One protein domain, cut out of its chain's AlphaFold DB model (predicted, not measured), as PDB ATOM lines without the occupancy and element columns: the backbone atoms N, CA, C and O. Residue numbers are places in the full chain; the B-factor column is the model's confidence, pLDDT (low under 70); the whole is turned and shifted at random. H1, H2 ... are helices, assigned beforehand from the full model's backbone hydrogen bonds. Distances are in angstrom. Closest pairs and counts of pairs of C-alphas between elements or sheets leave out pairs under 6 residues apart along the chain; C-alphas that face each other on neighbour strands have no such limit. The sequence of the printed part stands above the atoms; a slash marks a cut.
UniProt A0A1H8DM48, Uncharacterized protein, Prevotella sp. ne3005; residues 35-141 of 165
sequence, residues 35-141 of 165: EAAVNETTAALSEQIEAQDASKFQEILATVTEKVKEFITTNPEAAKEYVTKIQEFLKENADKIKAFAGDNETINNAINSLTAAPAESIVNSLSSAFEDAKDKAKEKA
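AT A GLANCE: This is residues 35 to 141 of the 165 residues of an uncharacterized protein of Prevotella sp. ne3005 (UniProt A0A1H8DM48). Three helices, H1, H2 and H3, form an up-and-down bundle, each running against the one before it, with their centres in a triangle. Short H4 sits at one end of it, H5 folds back over H2 and H3, and H6 slants off past H3 and H2, its residues 131 to 141 sticking out. The printed part has 107 residues with six named helices, H1 to H6 in order, and no named strand: all helix. It is compact, with a radius of gyration of the C-alphas of 14.5 A, yet elongated, spanning 45 by 28 by 20 A.

IN THESE COORDINATES: H1, residues 35 to 51, begins at C-alpha (161.048, 239.918, 246.023) and is 23.9 A long. H2, residues 54 to 74, measures 30.6 A, and H3, residues 76 to 92, 24.5 A. H4 is residues 94 to 101 and H5 residues 105 to 115. H6, residues 119 to 141, is 32.2 A long and ends at C-alpha (150.609, 218.782, 274.864).

HOW THE PARTS SIT: H1 and H2, a hairpin, touch at a shallow tilt of 10 degrees; their closest C-alphas, Gln 48 and Phe 57, are 5.4 A apart. H2 and H3, also a hairpin, touch at 22 degrees, closest at C-alphas Phe 71 and Ala 79, 4.7 A. H5 touches H3 at a steep 55 degrees, closest at C-alphas Thr 115 and Gln 87, 5.4 A. H6 touches H3 with residues 119 to 123 alone, closest at C-alphas Ala 119 and Thr 84, 5.4 A. H4 only just touches H1, with 3 pairs of C-alphas within 8 A, the closest Ile 97 and Ile 49, 6.2 A. H1 is apart from H5 and H6. Every O i to N i+4 pair is within hydrogen-bond range in H1, H3, H5 and H6; H2 has 16 of 17, H4 3 of 4.

THE WHOLE: The farthest C-alphas, Ala 99 and Ala 141, are 46.7 A apart. The printed part has no cut, and its five links are tight. Residues 130 to 141 have pLDDT under 70.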
ATOM      1  N   GLU A  35     160.045 239.041 246.614       86.69
ATOM      2  CA  GLU A  35     161.048 239.918 246.023       86.69
ATOM      3  C   GLU A  35     161.539 240.962 247.034       86.69
ATOM      4  O   GLU A  35     162.748 241.140 247.202       86.69
ATOM      5  N   ALA A  36     160.632 241.589 247.784       88.38
ATOM      6  CA  ALA A  36     160.986 242.501 248.865       88.38
ATOM      7  C   ALA A  36     161.780 241.795 249.975       88.38
ATOM      8  O   ALA A  36     162.801 242.323 250.419       88.38
ATOM      9  N   ALA A  37     161.361 240.595 250.392       89.31
ATOM     10  CA  ALA A  37     162.064 239.827 251.421       89.31
ATOM     11  C   ALA A  37     163.474 239.405 250.971       89.31
ATOM     12  O   ALA A  37     164.427 239.475 251.753       89.31
ATOM     13  N   VAL A  38     163.625 238.989 249.709       91.56
ATOM     14  CA  VAL A  38     164.924 238.676 249.099       91.56
ATOM     15  C   VAL A  38     165.798 239.926 249.057       91.56
ATOM     16  O   VAL A  38     166.950 239.867 249.483       91.56
ATOM     17  N   ASN A  39     165.272 241.057 248.584       91.12
ATOM     18  CA  ASN A  39     166.032 242.304 248.486       91.12
ATOM     19  C   ASN A  39     166.501 242.801 249.857       91.12
ATOM     20  O   ASN A  39     167.663 243.169 250.005       91.12
ATOM     21  N   GLU A  40     165.637 242.768 250.873       92.19
ATOM     22  CA  GLU A  40     166.003 243.144 252.242       92.19
ATOM     23  C   GLU A  40     167.121 242.243 252.787       92.19
ATOM     24  O   GLU A  40     168.137 242.722 253.293       92.19
ATOM     25  N   THR A  41     166.973 240.930 252.613       92.56
ATOM     26  CA  THR A  41     167.926 239.948 253.139       92.56
ATOM     27  C   THR A  41     169.269 240.007 252.418       92.56
ATOM     28  O   THR A  41     170.320 239.987 253.056       92.56
ATOM     29  N   THR A  42     169.269 240.104 251.088       93.00
ATOM     30  CA  THR A  42     170.502 240.211 250.289       93.00
ATOM     31  C   THR A  42     171.210 241.546 250.496       93.00
ATOM     32  O   THR A  42     172.443 241.575 250.498       93.00
ATOM     33  N   ALA A  43     170.473 242.634 250.744       95.00
ATOM     34  CA  ALA A  43     171.055 243.910 251.151       95.00
ATOM     35  C   ALA A  43     171.735 243.794 252.524       95.00
ATOM     36  O   ALA A  43     172.894 244.183 252.654       95.00
ATOM     37  N   ALA A  44     171.070 243.188 253.513       93.75
ATOM     38  CA  ALA A  44     171.652 242.968 254.835       93.75
ATOM     39  C   ALA A  44     172.902 242.071 254.772       93.75
ATOM     40  O   ALA A  44     173.924 242.394 255.378       93.75
ATOM     41  N   LEU A  45     172.858 240.979 253.999       93.56
ATOM     42  CA  LEU A  45     174.018 240.114 253.770       93.56
ATOM     43  C   LEU A  45     175.152 240.862 253.053       93.56
ATOM     44  O   LEU A  45     176.303 240.718 253.456       93.56
ATOM     45  N   SER A  46     174.845 241.666 252.027       94.00
ATOM     46  CA  SER A  46     175.838 242.493 251.320       94.00
ATOM     47  C   SER A  46     176.529 243.464 252.266       94.00
ATOM     48  O   SER A  46     177.755 243.509 252.285       94.00
ATOM     49  N   GLU A  47     175.762 244.172 253.095       96.00
ATOM     50  CA  GLU A  47     176.307 245.106 254.082       96.00
ATOM     51  C   GLU A  47     177.290 244.399 255.023       96.00
ATOM     52  O   GLU A  47     178.379 244.911 255.275       96.00
ATOM     53  N   GLN A  48     176.956 243.188 255.487       93.62
ATOM     54  CA  GLN A  48     177.852 242.432 256.366       93.62
ATOM     55  C   GLN A  48     179.071 241.863 255.624       93.62
ATOM     56  O   GLN A  48     180.140 241.748 256.221       93.62
ATOM     57  N   ILE A  49     178.952 241.552 254.329       93.25
ATOM     58  CA  ILE A  49     180.095 241.171 253.485       93.25
ATOM     59  C   ILE A  49     181.061 242.351 253.324       93.25
ATOM     60  O   ILE A  49     182.272 242.169 253.445       93.25
ATOM     61  N   GLU A  50     180.543 243.554 253.069       93.81
ATOM     62  CA  GLU A  50     181.350 244.774 252.935       93.81
ATOM     63  C   GLU A  50     181.976 245.199 254.268       93.81
ATOM     64  O   GLU A  50     183.137 245.608 254.302       93.81
ATOM     65  N   ALA A  51     181.237 245.048 255.370       94.75
ATOM     66  CA  ALA A  51     181.728 245.288 256.724       94.75
ATOM     67  C   ALA A  51     182.656 244.176 257.248       94.75
ATOM     68  O   ALA A  51     183.282 244.357 258.292       94.75
ATOM     69  N   GLN A  52     182.747 243.040 256.542       93.56
ATOM     70  CA  GLN A  52     183.475 241.837 256.961       93.56
ATOM     71  C   GLN A  52     183.052 241.322 258.354       93.56
ATOM     72  O   GLN A  52     183.857 240.757 259.096       93.56
ATOM     73  N   ASP A  53     181.780 241.508 258.719       91.69
ATOM     74  CA  ASP A  53     181.247 241.151 260.037       91.69
ATOM     75  C   ASP A  53     180.668 239.731 260.022       91.69
ATOM     76  O   ASP A  53     179.492 239.497 259.739       91.69
ATOM     77  N   ALA A  54     181.525 238.764 260.349       89.38
ATOM     78  CA  ALA A  54     181.179 237.350 260.466       89.38
ATOM     79  C   ALA A  54     180.002 237.087 261.422       89.38
ATOM     80  O   ALA A  54     179.113 236.293 261.110       89.38
ATOM     81  N   SER A  55     179.963 237.768 262.568       88.38
ATOM     82  CA  SER A  55     178.951 237.499 263.595       88.38
ATOM     83  C   SER A  55     177.574 237.942 263.117       88.38
ATOM     84  O   SER A  55     176.636 237.143 263.116       88.38
ATOM     85  N   LYS A  56     177.474 239.176 262.612       90.00
ATOM     86  CA  LYS A  56     176.214 239.685 262.066       90.00
ATOM     87  C   LYS A  56     175.797 238.945 260.807       90.00
ATOM     88  O   LYS A  56     174.618 238.654 260.643       90.00
ATOM     89  N   PHE A  57     176.743 238.586 259.938       90.19
ATOM     90  CA  PHE A  57     176.448 237.776 258.758       90.19
ATOM     91  C   PHE A  57     175.755 236.461 259.146       90.19
ATOM     92  O   PHE A  57     174.743 236.089 258.553       90.19
ATOM     93  N   GLN A  58     176.238 235.796 260.198       87.50
ATOM     94  CA  GLN A  58     175.615 234.587 260.730       87.50
ATOM     95  C   GLN A  58     174.203 234.832 261.291       87.50
ATOM     96  O   GLN A  58     173.311 234.012 261.066       87.50
ATOM     97  N   GLU A  59     173.975 235.943 261.998       88.81
ATOM     98  CA  GLU A  59     172.642 236.319 262.499       88.81
ATOM     99  C   GLU A  59     171.640 236.534 261.351       88.81
ATOM    100  O   GLU A  59     170.491 236.079 261.421       88.81
ATOM    101  N   ILE A  60     172.080 237.147 260.247       88.94
ATOM    102  CA  ILE A  60     171.242 237.295 259.051       88.94
ATOM    103  C   ILE A  60     170.965 235.927 258.404       88.94
ATOM    104  O   ILE A  60     169.823 235.654 258.034       88.94
ATOM    105  N   LEU A  61     171.945 235.015 258.334       87.56
ATOM    106  CA  LEU A  61     171.708 233.641 257.853       87.56
ATOM    107  C   LEU A  61     170.712 232.856 258.727       87.56
ATOM    108  O   LEU A  61     169.932 232.054 258.209       87.56
ATOM    109  N   ALA A  62     170.693 233.082 260.042       85.25
ATOM    110  CA  ALA A  62     169.665 232.504 260.908       85.25
ATOM    111  C   ALA A  62     168.272 233.065 260.563       85.25
ATOM    112  O   ALA A  62     167.315 232.301 260.414       85.25
ATOM    113  N   THR A  63     168.190 234.376 260.317       86.50
ATOM    114  CA  THR A  63     166.956 235.065 259.898       86.50
ATOM    115  C   THR A  63     166.422 234.537 258.560       86.50
ATOM    116  O   THR A  63     165.210 234.388 258.397       86.50
ATOM    117  N   VAL A  64     167.302 234.159 257.619       87.38
ATOM    118  CA  VAL A  64     166.911 233.468 256.372       87.38
ATOM    119  C   VAL A  64     166.074 232.233 256.691       87.38
ATOM    120  O   VAL A  64     165.011 232.047 256.106       87.38
ATOM    121  N   THR A  65     166.510 231.408 257.643       83.19
ATOM    122  CA  THR A  65     165.803 230.168 258.005       83.19
ATOM    123  C   THR A  65     164.423 230.453 258.608       83.19
ATOM    124  O   THR A  65     163.455 229.751 258.303       83.19
ATOM    125  N   GLU A  66     164.298 231.507 259.417       84.44
ATOM    126  CA  GLU A  66     163.007 231.940 259.971       84.44
ATOM    127  C   GLU A  66     162.053 232.453 258.889       84.44
ATOM    128  O   GLU A  66     160.874 232.093 258.878       84.44
ATOM    129  N   LYS A  67     162.560 233.221 257.922       84.25
ATOM    130  CA  LYS A  67     161.761 233.672 256.776       84.25
ATOM    131  C   LYS A  67     161.306 232.508 255.907       84.25
ATOM    132  O   LYS A  67     160.141 232.449 255.529       84.25
ATOM    133  N   VAL A  68     162.169 231.522 255.672       84.19
ATOM    134  CA  VAL A  68     161.789 230.292 254.958       84.19
ATOM    135  C   VAL A  68     160.662 229.558 255.681       84.19
ATOM    136  O   VAL A  68     159.737 229.090 255.027       84.19
ATOM    137  N   LYS A  69     160.676 229.502 257.017       83.12
ATOM    138  CA  LYS A  69     159.578 228.925 257.812       83.12
ATOM    139  C   LYS A  69     158.257 229.675 257.632       83.12
ATOM    140  O   LYS A  69     157.205 229.046 257.481       83.12
ATOM    141  N   GLU A  70     158.308 231.004 257.670       84.06
ATOM    142  CA  GLU A  70     157.147 231.869 257.436       84.06
ATOM    143  C   GLU A  70     156.565 231.615 256.041       84.06
ATOM    144  O   GLU A  70     155.365 231.350 255.908       84.06
ATOM    145  N   PHE A  71     157.424 231.573 255.019       84.88
ATOM    146  CA  PHE A  71     157.019 231.245 253.658       84.88
ATOM    147  C   PHE A  71     156.488 229.814 253.534       84.88
ATOM    148  O   PHE A  71     155.422 229.639 252.971       84.88
ATOM    149  N   ILE A  72     157.115 228.791 254.122       83.81
ATOM    150  CA  ILE A  72     156.598 227.404 254.094       83.81
ATOM    151  C   ILE A  72     155.150 227.339 254.592       83.81
ATOM    152  O   ILE A  72     154.325 226.628 254.023       83.81
ATOM    153  N   THR A  73     154.840 228.099 255.645       81.31
ATOM    154  CA  THR A  73     153.519 228.084 256.287       81.31
ATOM    155  C   THR A  73     152.469 228.863 255.490       81.31
ATOM    156  O   THR A  73     151.283 228.546 255.560       81.31
ATOM    157  N   THR A  74     152.886 229.897 254.759       82.31
ATOM    158  CA  THR A  74     151.983 230.833 254.068       82.31
ATOM    159  C   THR A  74     151.892 230.571 252.566       82.31
ATOM    160  O   THR A  74     150.800 230.582 252.005       82.31
ATOM    161  N   ASN A  75     153.027 230.320 251.918       83.62
ATOM    162  CA  ASN A  75     153.171 230.009 250.506       83.62
ATOM    163  C   ASN A  75     154.470 229.193 250.250       83.62
ATOM    164  O   ASN A  75     155.562 229.757 250.139       83.62
ATOM    165  N   PRO A  76     154.391 227.857 250.123       81.94
ATOM    166  CA  PRO A  76     155.574 227.014 249.948       81.94
ATOM    167  C   PRO A  76     156.298 227.238 248.611       81.94
ATOM    168  O   PRO A  76     157.493 226.961 248.523       81.94
ATOM    169  N   GLU A  77     155.623 227.749 247.575       87.69
ATOM    170  CA  GLU A  77     156.282 228.123 246.315       87.69
ATOM    171  C   GLU A  77     157.170 229.356 246.511       87.69
ATOM    172  O   GLU A  77     158.332 229.356 246.099       87.69
ATOM    173  N   ALA A  78     156.672 230.345 247.257       87.75
ATOM    174  CA  ALA A  78     157.444 231.511 247.678       87.75
ATOM    175  C   ALA A  78     158.678 231.130 248.514       87.75
ATOM    176  O   ALA A  78     159.741 231.723 248.350       87.75
ATOM    177  N   ALA A  79     158.580 230.095 249.357       86.56
ATOM    178  CA  ALA A  79     159.725 229.601 250.124       86.56
ATOM    179  C   ALA A  79     160.843 229.074 249.212       86.56
ATOM    180  O   ALA A  79     162.018 229.352 249.451       86.56
ATOM    181  N   LYS A  80     160.489 228.328 248.158       90.56
ATOM    182  CA  LYS A  80     161.467 227.801 247.192       90.56
ATOM    183  C   LYS A  80     162.144 228.926 246.426       90.56
ATOM    184  O   LYS A  80     163.364 228.895 246.270       90.56
ATOM    185  N   GLU A  81     161.371 229.906 245.969       92.25
ATOM    186  CA  GLU A  81     161.902 231.067 245.255       92.25
ATOM    187  C   GLU A  81     162.841 231.885 246.147       92.25
ATOM    188  O   GLU A  81     163.980 232.150 245.757       92.25
ATOM    189  N   TYR A  82     162.423 232.171 247.384       91.19
ATOM    190  CA  TYR A  82     163.241 232.862 248.377       91.19
ATOM    191  C   TYR A  82     164.571 232.136 248.629       91.19
ATOM    192  O   TYR A  82     165.638 232.733 248.483       91.19
ATOM    193  N   VAL A  83     164.539 230.830 248.938       92.00
ATOM    194  CA  VAL A  83     165.768 230.041 249.159       92.00
ATOM    195  C   VAL A  83     166.653 230.051 247.918       92.00
ATOM    196  O   VAL A  83     167.858 230.239 248.049       92.00
ATOM    197  N   THR A  84     166.076 229.886 246.726       94.06
ATOM    198  CA  THR A  84     166.838 229.885 245.467       94.06
ATOM    199  C   THR A  84     167.589 231.201 245.285       94.06
ATOM    200  O   THR A  84     168.789 231.189 245.022       94.06
ATOM    201  N   LYS A  85     166.930 232.340 245.506       93.69
ATOM    202  CA  LYS A  85     167.565 233.655 245.366       93.69
ATOM    203  C   LYS A  85     168.670 233.895 246.389       93.69
ATOM    204  O   LYS A  85     169.734 234.400 246.037       93.69
ATOM    205  N   ILE A  86     168.459 233.486 247.641       93.56
ATOM    206  CA  ILE A  86     169.506 233.565 248.667       93.56
ATOM    207  C   ILE A  86     170.679 232.633 248.324       93.56
ATOM    208  O   ILE A  86     171.836 233.015 248.490       93.56
ATOM    209  N   GLN A  87     170.413 231.436 247.796       91.69
ATOM    210  CA  GLN A  87     171.452 230.517 247.327       91.69
ATOM    211  C   GLN A  87     172.310 231.115 246.217       91.69
ATOM    212  O   GLN A  87     173.533 230.980 246.267       91.69
ATOM    213  N   GLU A  88     171.675 231.728 245.217       94.25
ATOM    214  CA  GLU A  88     172.361 232.425 244.127       94.25
ATOM    215  C   GLU A  88     173.272 233.512 244.706       94.25
ATOM    216  O   GLU A  88     174.485 233.459 244.505       94.25
ATOM    217  N   PHE A  89     172.723 234.384 245.554       94.69
ATOM    218  CA  PHE A  89     173.474 235.466 246.185       94.69
ATOM    219  C   PHE A  89     174.693 234.973 246.989       94.69
ATOM    220  O   PHE A  89     175.787 235.537 246.885       94.69
ATOM    221  N   LEU A  90     174.529 233.916 247.792       93.19
ATOM    222  CA  LEU A  90     175.621 233.348 248.590       93.19
ATOM    223  C   LEU A  90     176.709 232.724 247.711       93.19
ATOM    224  O   LEU A  90     177.889 232.848 248.033       93.19
ATOM    225  N   LYS A  91     176.333 232.081 246.599       93.00
ATOM    226  CA  LYS A  91     177.286 231.523 245.628       93.00
ATOM    227  C   LYS A  91     178.042 232.627 244.894       93.00
ATOM    228  O   LYS A  91     179.257 232.526 244.757       93.00
ATOM    229  N   GLU A  92     177.355 233.689 244.481       95.00
ATOM    230  CA  GLU A  92     177.963 234.849 243.815       95.00
ATOM    231  C   GLU A  92     178.954 235.598 244.715       95.00
ATOM    232  O   GLU A  92     179.938 236.157 244.233       95.00
ATOM    233  N   ASN A  93     178.726 235.593 246.031       93.62
ATOM    234  CA  ASN A  93     179.596 236.255 247.002       93.62
ATOM    235  C   ASN A  93     180.514 235.291 247.769       93.62
ATOM    236  O   ASN A  93     181.192 235.725 248.702       93.62
ATOM    237  N   ALA A  94     180.588 234.014 247.382       91.19
ATOM    238  CA  ALA A  94     181.318 232.984 248.122       91.19
ATOM    239  C   ALA A  94     182.797 233.340 248.350       91.19
ATOM    240  O   ALA A  94     183.301 233.173 249.459       91.19
ATOM    241  N   ASP A  95     183.480 233.894 247.343       92.88
ATOM    242  CA  ASP A  95     184.881 234.317 247.465       92.88
ATOM    243  C   ASP A  95     185.064 235.455 248.478       92.88
ATOM    244  O   ASP A  95     185.998 235.436 249.283       92.88
ATOM    245  N   LYS A  96     184.146 236.432 248.482       93.44
ATOM    246  CA  LYS A  96     184.173 237.543 249.442       93.44
ATOM    247  C   LYS A  96     183.878 237.050 250.851       93.44
ATOM    248  O   LYS A  96     184.558 237.453 251.787       93.44
ATOM    249  N   ILE A  97     182.902 236.154 250.994       91.06
ATOM    250  CA  ILE A  97     182.546 235.569 252.287       91.06
ATOM    251  C   ILE A  97     183.713 234.762 252.848       91.06
ATOM    252  O   ILE A  97     184.096 234.939 254.003       91.06
ATOM    253  N   LYS A  98     184.362 233.950 252.012       90.75
ATOM    254  CA  LYS A  98     185.547 233.182 252.400       90.75
ATOM    255  C   LYS A  98     186.703 234.074 252.863       90.75
ATOM    256  O   LYS A  98     187.473 233.650 253.717       90.75
ATOM    257  N   ALA A  99     186.812 235.301 252.353       91.06
ATOM    258  CA  ALA A  99     187.866 236.228 252.752       91.06
ATOM    259  C   ALA A  99     187.761 236.703 254.216       91.06
ATOM    260  O   ALA A  99     188.796 237.013 254.800       91.06
ATOM    261  N   PHE A 100     186.561 236.750 254.814       88.56
ATOM    262  CA  PHE A 100     186.377 237.178 256.215       88.56
ATOM    263  C   PHE A 100     185.840 236.084 257.150       88.56
ATOM    264  O   PHE A 100     186.080 236.131 258.353       88.56
ATOM    265  N   ALA A 101     185.124 235.095 256.616       87.38
ATOM    266  CA  ALA A 101     184.496 234.012 257.371       87.38
ATOM    267  C   ALA A 101     185.045 232.622 257.006       87.38
ATOM    268  O   ALA A 101     184.513 231.618 257.470       87.38
ATOM    269  N   GLY A 102     186.105 232.541 256.193       80.75
ATOM    270  CA  GLY A 102     186.655 231.276 255.693       80.75
ATOM    271  C   GLY A 102     187.113 230.303 256.781       80.75
ATOM    272  O   GLY A 102     186.965 229.100 256.596       80.75
ATOM    273  N   ASP A 103     187.589 230.805 257.920       85.69
ATOM    274  CA  ASP A 103     187.980 229.991 259.081       85.69
ATOM    275  C   ASP A 103     186.836 229.806 260.099       85.69
ATOM    276  O   ASP A 103     186.978 229.077 261.080       85.69
ATOM    277  N   ASN A 104     185.683 230.449 259.883       85.94
ATOM    278  CA  ASN A 104     184.524 230.329 260.760       85.94
ATOM    279  C   ASN A 104     183.669 229.126 260.331       85.94
ATOM    280  O   ASN A 104     182.833 229.210 259.427       85.94
ATOM    281  N   GLU A 105     183.884 227.990 260.996       87.00
ATOM    282  CA  GLU A 105     183.175 226.737 260.717       87.00
ATOM    283  C   GLU A 105     181.652 226.882 260.809       87.00
ATOM    284  O   GLU A 105     180.930 226.296 260.007       87.00
ATOM    285  N   THR A 106     181.151 227.699 261.734       85.69
ATOM    286  CA  THR A 106     179.713 227.921 261.917       85.69
ATOM    287  C   THR A 106     179.093 228.598 260.698       85.69
ATOM    288  O   THR A 106     178.074 228.132 260.181       85.69
ATOM    289  N   ILE A 107     179.728 229.653 260.189       84.00
ATOM    290  CA  ILE A 107     179.264 230.370 258.995       84.00
ATOM    291  C   ILE A 107     179.394 229.486 257.760       84.00
ATOM    292  O   ILE A 107     178.444 229.373 256.985       84.00
ATOM    293  N   ASN A 108     180.524 228.796 257.601       84.31
ATOM    294  CA  ASN A 108     180.714 227.860 256.496       84.31
ATOM    295  C   ASN A 108     179.671 226.737 256.510       84.31
ATOM    296  O   ASN A 108     179.152 226.373 255.455       84.31
ATOM    297  N   ASN A 109     179.323 226.202 257.681       86.25
ATOM    298  CA  ASN A 109     178.277 225.191 257.817       86.25
ATOM    299  C   ASN A 109     176.893 225.758 257.490       86.25
ATOM    300  O   ASN A 109     176.118 225.085 256.809       86.25
ATOM    301  N   ALA A 110     176.584 226.986 257.912       83.19
ATOM    302  CA  ALA A 110     175.324 227.649 257.580       83.19
ATOM    303  C   ALA A 110     175.192 227.893 256.066       83.19
ATOM    304  O   ALA A 110     174.177 227.538 255.465       83.19
ATOM    305  N   ILE A 111     176.243 228.408 255.420       84.94
ATOM    306  CA  ILE A 111     176.277 228.622 253.966       84.94
ATOM    307  C   ILE A 111     176.169 227.293 253.225       84.94
ATOM    308  O   ILE A 111     175.373 227.185 252.296       84.94
ATOM    309  N   ASN A 112     176.925 226.266 253.624       85.31
ATOM    310  CA  ASN A 112     176.841 224.948 252.993       85.31
ATOM    311  C   ASN A 112     175.449 224.336 253.169       85.31
ATOM    312  O   ASN A 112     174.888 223.836 252.200       85.31
ATOM    313  N   SER A 113     174.842 224.440 254.352       82.50
ATOM    314  CA  SER A 113     173.475 223.955 254.592       82.50
ATOM    315  C   SER A 113     172.462 224.644 253.681       82.50
ATOM    316  O   SER A 113     171.525 224.008 253.199       82.50
ATOM    317  N   LEU A 114     172.679 225.931 253.400       83.38
ATOM    318  CA  LEU A 114     171.841 226.694 252.491       83.38
ATOM    319  C   LEU A 114     172.171 226.464 251.022       83.38
ATOM    320  O   LEU A 114     171.271 226.644 250.228       83.38
ATOM    321  N   THR A 115     173.387 226.080 250.622       86.19
ATOM    322  CA  THR A 115     173.815 226.081 249.202       86.19
ATOM    323  C   THR A 115     174.138 224.708 248.610       86.19
ATOM    324  O   THR A 115     174.152 224.581 247.381       86.19
ATOM    325  N   ALA A 116     174.380 223.692 249.445       81.25
ATOM    326  CA  ALA A 116     174.792 222.350 249.025       81.25
ATOM    327  C   ALA A 116     173.627 221.477 248.532       81.25
ATOM    328  O   ALA A 116     173.837 220.556 247.746       81.25
ATOM    329  N   ALA A 117     172.404 221.765 248.977       84.38
ATOM    330  CA  ALA A 117     171.192 221.072 248.556       84.38
ATOM    331  C   ALA A 117     170.351 221.956 247.618       84.38
ATOM    332  O   ALA A 117     170.432 223.183 247.696       84.38
ATOM    333  N   PRO A 118     169.520 221.382 246.731       85.56
ATOM    334  CA  PRO A 118     168.564 222.176 245.965       85.56
ATOM    335  C   PRO A 118     167.560 222.856 246.907       85.56
ATOM    336  O   PRO A 118     167.168 222.273 247.922       85.56
ATOM    337  N   ALA A 119     167.115 224.067 246.554       85.25
ATOM    338  CA  ALA A 119     166.178 224.856 247.358       85.25
ATOM    339  C   ALA A 119     164.943 224.054 247.794       85.25
ATOM    340  O   ALA A 119     164.520 224.127 248.943       85.25
ATOM    341  N   GLU A 120     164.413 223.213 246.904       85.69
ATOM    342  CA  GLU A 120     163.266 222.356 247.197       85.69
ATOM    343  C   GLU A 120     163.541 221.336 248.313       85.69
ATOM    344  O   GLU A 120     162.694 221.150 249.186       85.69
ATOM    345  N   SER A 121     164.732 220.729 248.353       84.88
ATOM    346  CA  SER A 121     165.117 219.821 249.442       84.88
ATOM    347  C   SER A 121     165.294 220.552 250.765       84.88
ATOM    348  O   SER A 121     164.952 219.994 251.806       84.88
ATOM    349  N   ILE A 122     165.791 221.789 250.745       84.44
ATOM    350  CA  ILE A 122     165.938 222.615 251.952       84.44
ATOM    351  C   ILE A 122     164.563 222.969 252.510       84.44
ATOM    352  O   ILE A 122     164.294 222.729 253.685       84.44
ATOM    353  N   VAL A 123     163.671 223.470 251.653       85.19
ATOM    354  CA  VAL A 123     162.286 223.798 252.009       85.19
ATOM    355  C   VAL A 123     161.560 222.562 252.543       85.19
ATOM    356  O   VAL A 123     160.913 222.640 253.582       85.19
ATOM    357  N   ASN A 124     161.707 221.405 251.892       83.50
ATOM    358  CA  ASN A 124     161.085 220.157 252.332       83.50
ATOM    359  C   ASN A 124     161.654 219.653 253.671       83.50
ATOM    360  O   ASN A 124     160.890 219.258 254.551       83.50
ATOM    361  N   SER A 125     162.976 219.723 253.856       81.69
ATOM    362  CA  SER A 125     163.634 219.319 255.106       81.69
ATOM    363  C   SER A 125     163.206 220.208 256.270       81.69
ATOM    364  O   SER A 125     162.885 219.705 257.344       81.69
ATOM    365  N   LEU A 126     163.146 221.525 256.049       81.31
ATOM    366  CA  LEU A 126     162.658 222.481 257.038       81.31
ATOM    367  C   LEU A 126     161.174 222.262 257.335       81.31
ATOM    368  O   LEU A 126     160.801 222.202 258.502       81.31
ATOM    369  N   SER A 127     160.340 222.077 256.309       79.62
ATOM    370  CA  SER A 127     158.913 221.778 256.474       79.62
ATOM    371  C   SER A 127     158.701 220.526 257.323       79.62
ATOM    372  O   SER A 127     157.985 220.585 258.318       79.62
ATOM    373  N   SER A 128     159.390 219.431 256.994       76.50
ATOM    374  CA  SER A 128     159.315 218.171 257.743       76.50
ATOM    375  C   SER A 128     159.778 218.358 259.187       76.50
ATOM    376  O   SER A 128     159.068 217.989 260.117       76.50
ATOM    377  N   ALA A 129     160.903 219.049 259.404       74.75
ATOM    378  CA  ALA A 129     161.391 219.361 260.746       74.75
ATOM    379  C   ALA A 129     160.394 220.204 261.567       74.75
ATOM    380  O   ALA A 129     160.308 220.042 262.788       74.75
ATOM    381  N   PHE A 130     159.628 221.094 260.926       67.81
ATOM    382  CA  PHE A 130     158.567 221.852 261.592       67.81
ATOM    383  C   PHE A 130     157.351 220.999 261.935       67.81
ATOM    384  O   PHE A 130     156.796 221.178 263.022       67.81
ATOM    385  N   GLU A 131     156.947 220.085 261.059       68.81
ATOM    386  CA  GLU A 131     155.858 219.148 261.339       68.81
ATOM    387  C   GLU A 131     156.241 218.180 262.463       68.81
ATOM    388  O   GLU A 131     155.531 218.122 263.464       68.81
ATOM    389  N   ASP A 132     157.432 217.580 262.420       64.00
ATOM    390  CA  ASP A 132     157.970 216.741 263.498       64.00
ATOM    391  C   ASP A 132     158.049 217.483 264.844       64.00
ATOM    392  O   ASP A 132     157.737 216.929 265.902       64.00
ATOM    393  N   ALA A 133     158.456 218.757 264.837       60.66
ATOM    394  CA  ALA A 133     158.484 219.575 266.047       60.66
ATOM    395  C   ALA A 133     157.073 219.887 266.571       60.66
ATOM    396  O   ALA A 133     156.871 219.949 267.788       60.66
ATOM    397  N   LYS A 134     156.098 220.072 265.675       58.56
ATOM    398  CA  LYS A 134     154.693 220.331 266.008       58.56
ATOM    399  C   LYS A 134     153.992 219.074 266.516       58.56
ATOM    400  O   LYS A 134     153.230 219.170 267.477       58.56
ATOM    401  N   ASP A 135     154.275 217.915 265.934       57.12
ATOM    402  CA  ASP A 135     153.720 216.634 266.361       57.12
ATOM    403  C   ASP A 135     154.345 216.164 267.671       57.12
ATOM    404  O   ASP A 135     153.608 215.809 268.585       57.12
ATOM    405  N   LYS A 136     155.660 216.326 267.874       55.84
ATOM    406  CA  LYS A 136     156.278 216.101 269.196       55.84
ATOM    407  C   LYS A 136     155.797 217.091 270.256       55.84
ATOM    408  O   LYS A 136     155.718 216.739 271.433       55.84
ATOM    409  N   ALA A 137     155.471 218.326 269.869       45.34
ATOM    410  CA  ALA A 137     154.840 219.282 270.773       45.34
ATOM    411  C   ALA A 137     153.392 218.887 271.095       45.34
ATOM    412  O   ALA A 137     152.998 219.018 272.246       45.34
ATOM    413  N   LYS A 138     152.622 218.358 270.133       45.31
ATOM    414  CA  LYS A 138     151.271 217.817 270.362       45.31
ATOM    415  C   LYS A 138     151.278 216.555 271.220       45.31
ATOM    416  O   LYS A 138     150.472 216.464 272.138       45.31
ATOM    417  N   GLU A 139     152.208 215.637 270.981       46.19
ATOM    418  CA  GLU A 139     152.363 214.395 271.752       46.19
ATOM    419  C   GLU A 139     152.749 214.683 273.215       46.19
ATOM    420  O   GLU A 139     152.399 213.932 274.118       46.19
ATOM    421  N   LYS A 140     153.390 215.833 273.475       42.94
ATOM    422  CA  LYS A 140     153.648 216.368 274.825       42.94
ATOM    423  C   LYS A 140     152.571 217.338 275.344       42.94
ATOM    424  O   LYS A 140     152.600 217.673 276.524       42.94
ATOM    425  N   ALA A 141     151.649 217.811 274.502       38.84
ATOM    426  CA  ALA A 141     150.609 218.782 274.864       38.84
ATOM    427  C   ALA A 141     149.287 218.138 275.302       38.84
ATOM    428  O   ALA A 141     148.457 218.832 275.889       38.84
TER     429      ALA A 141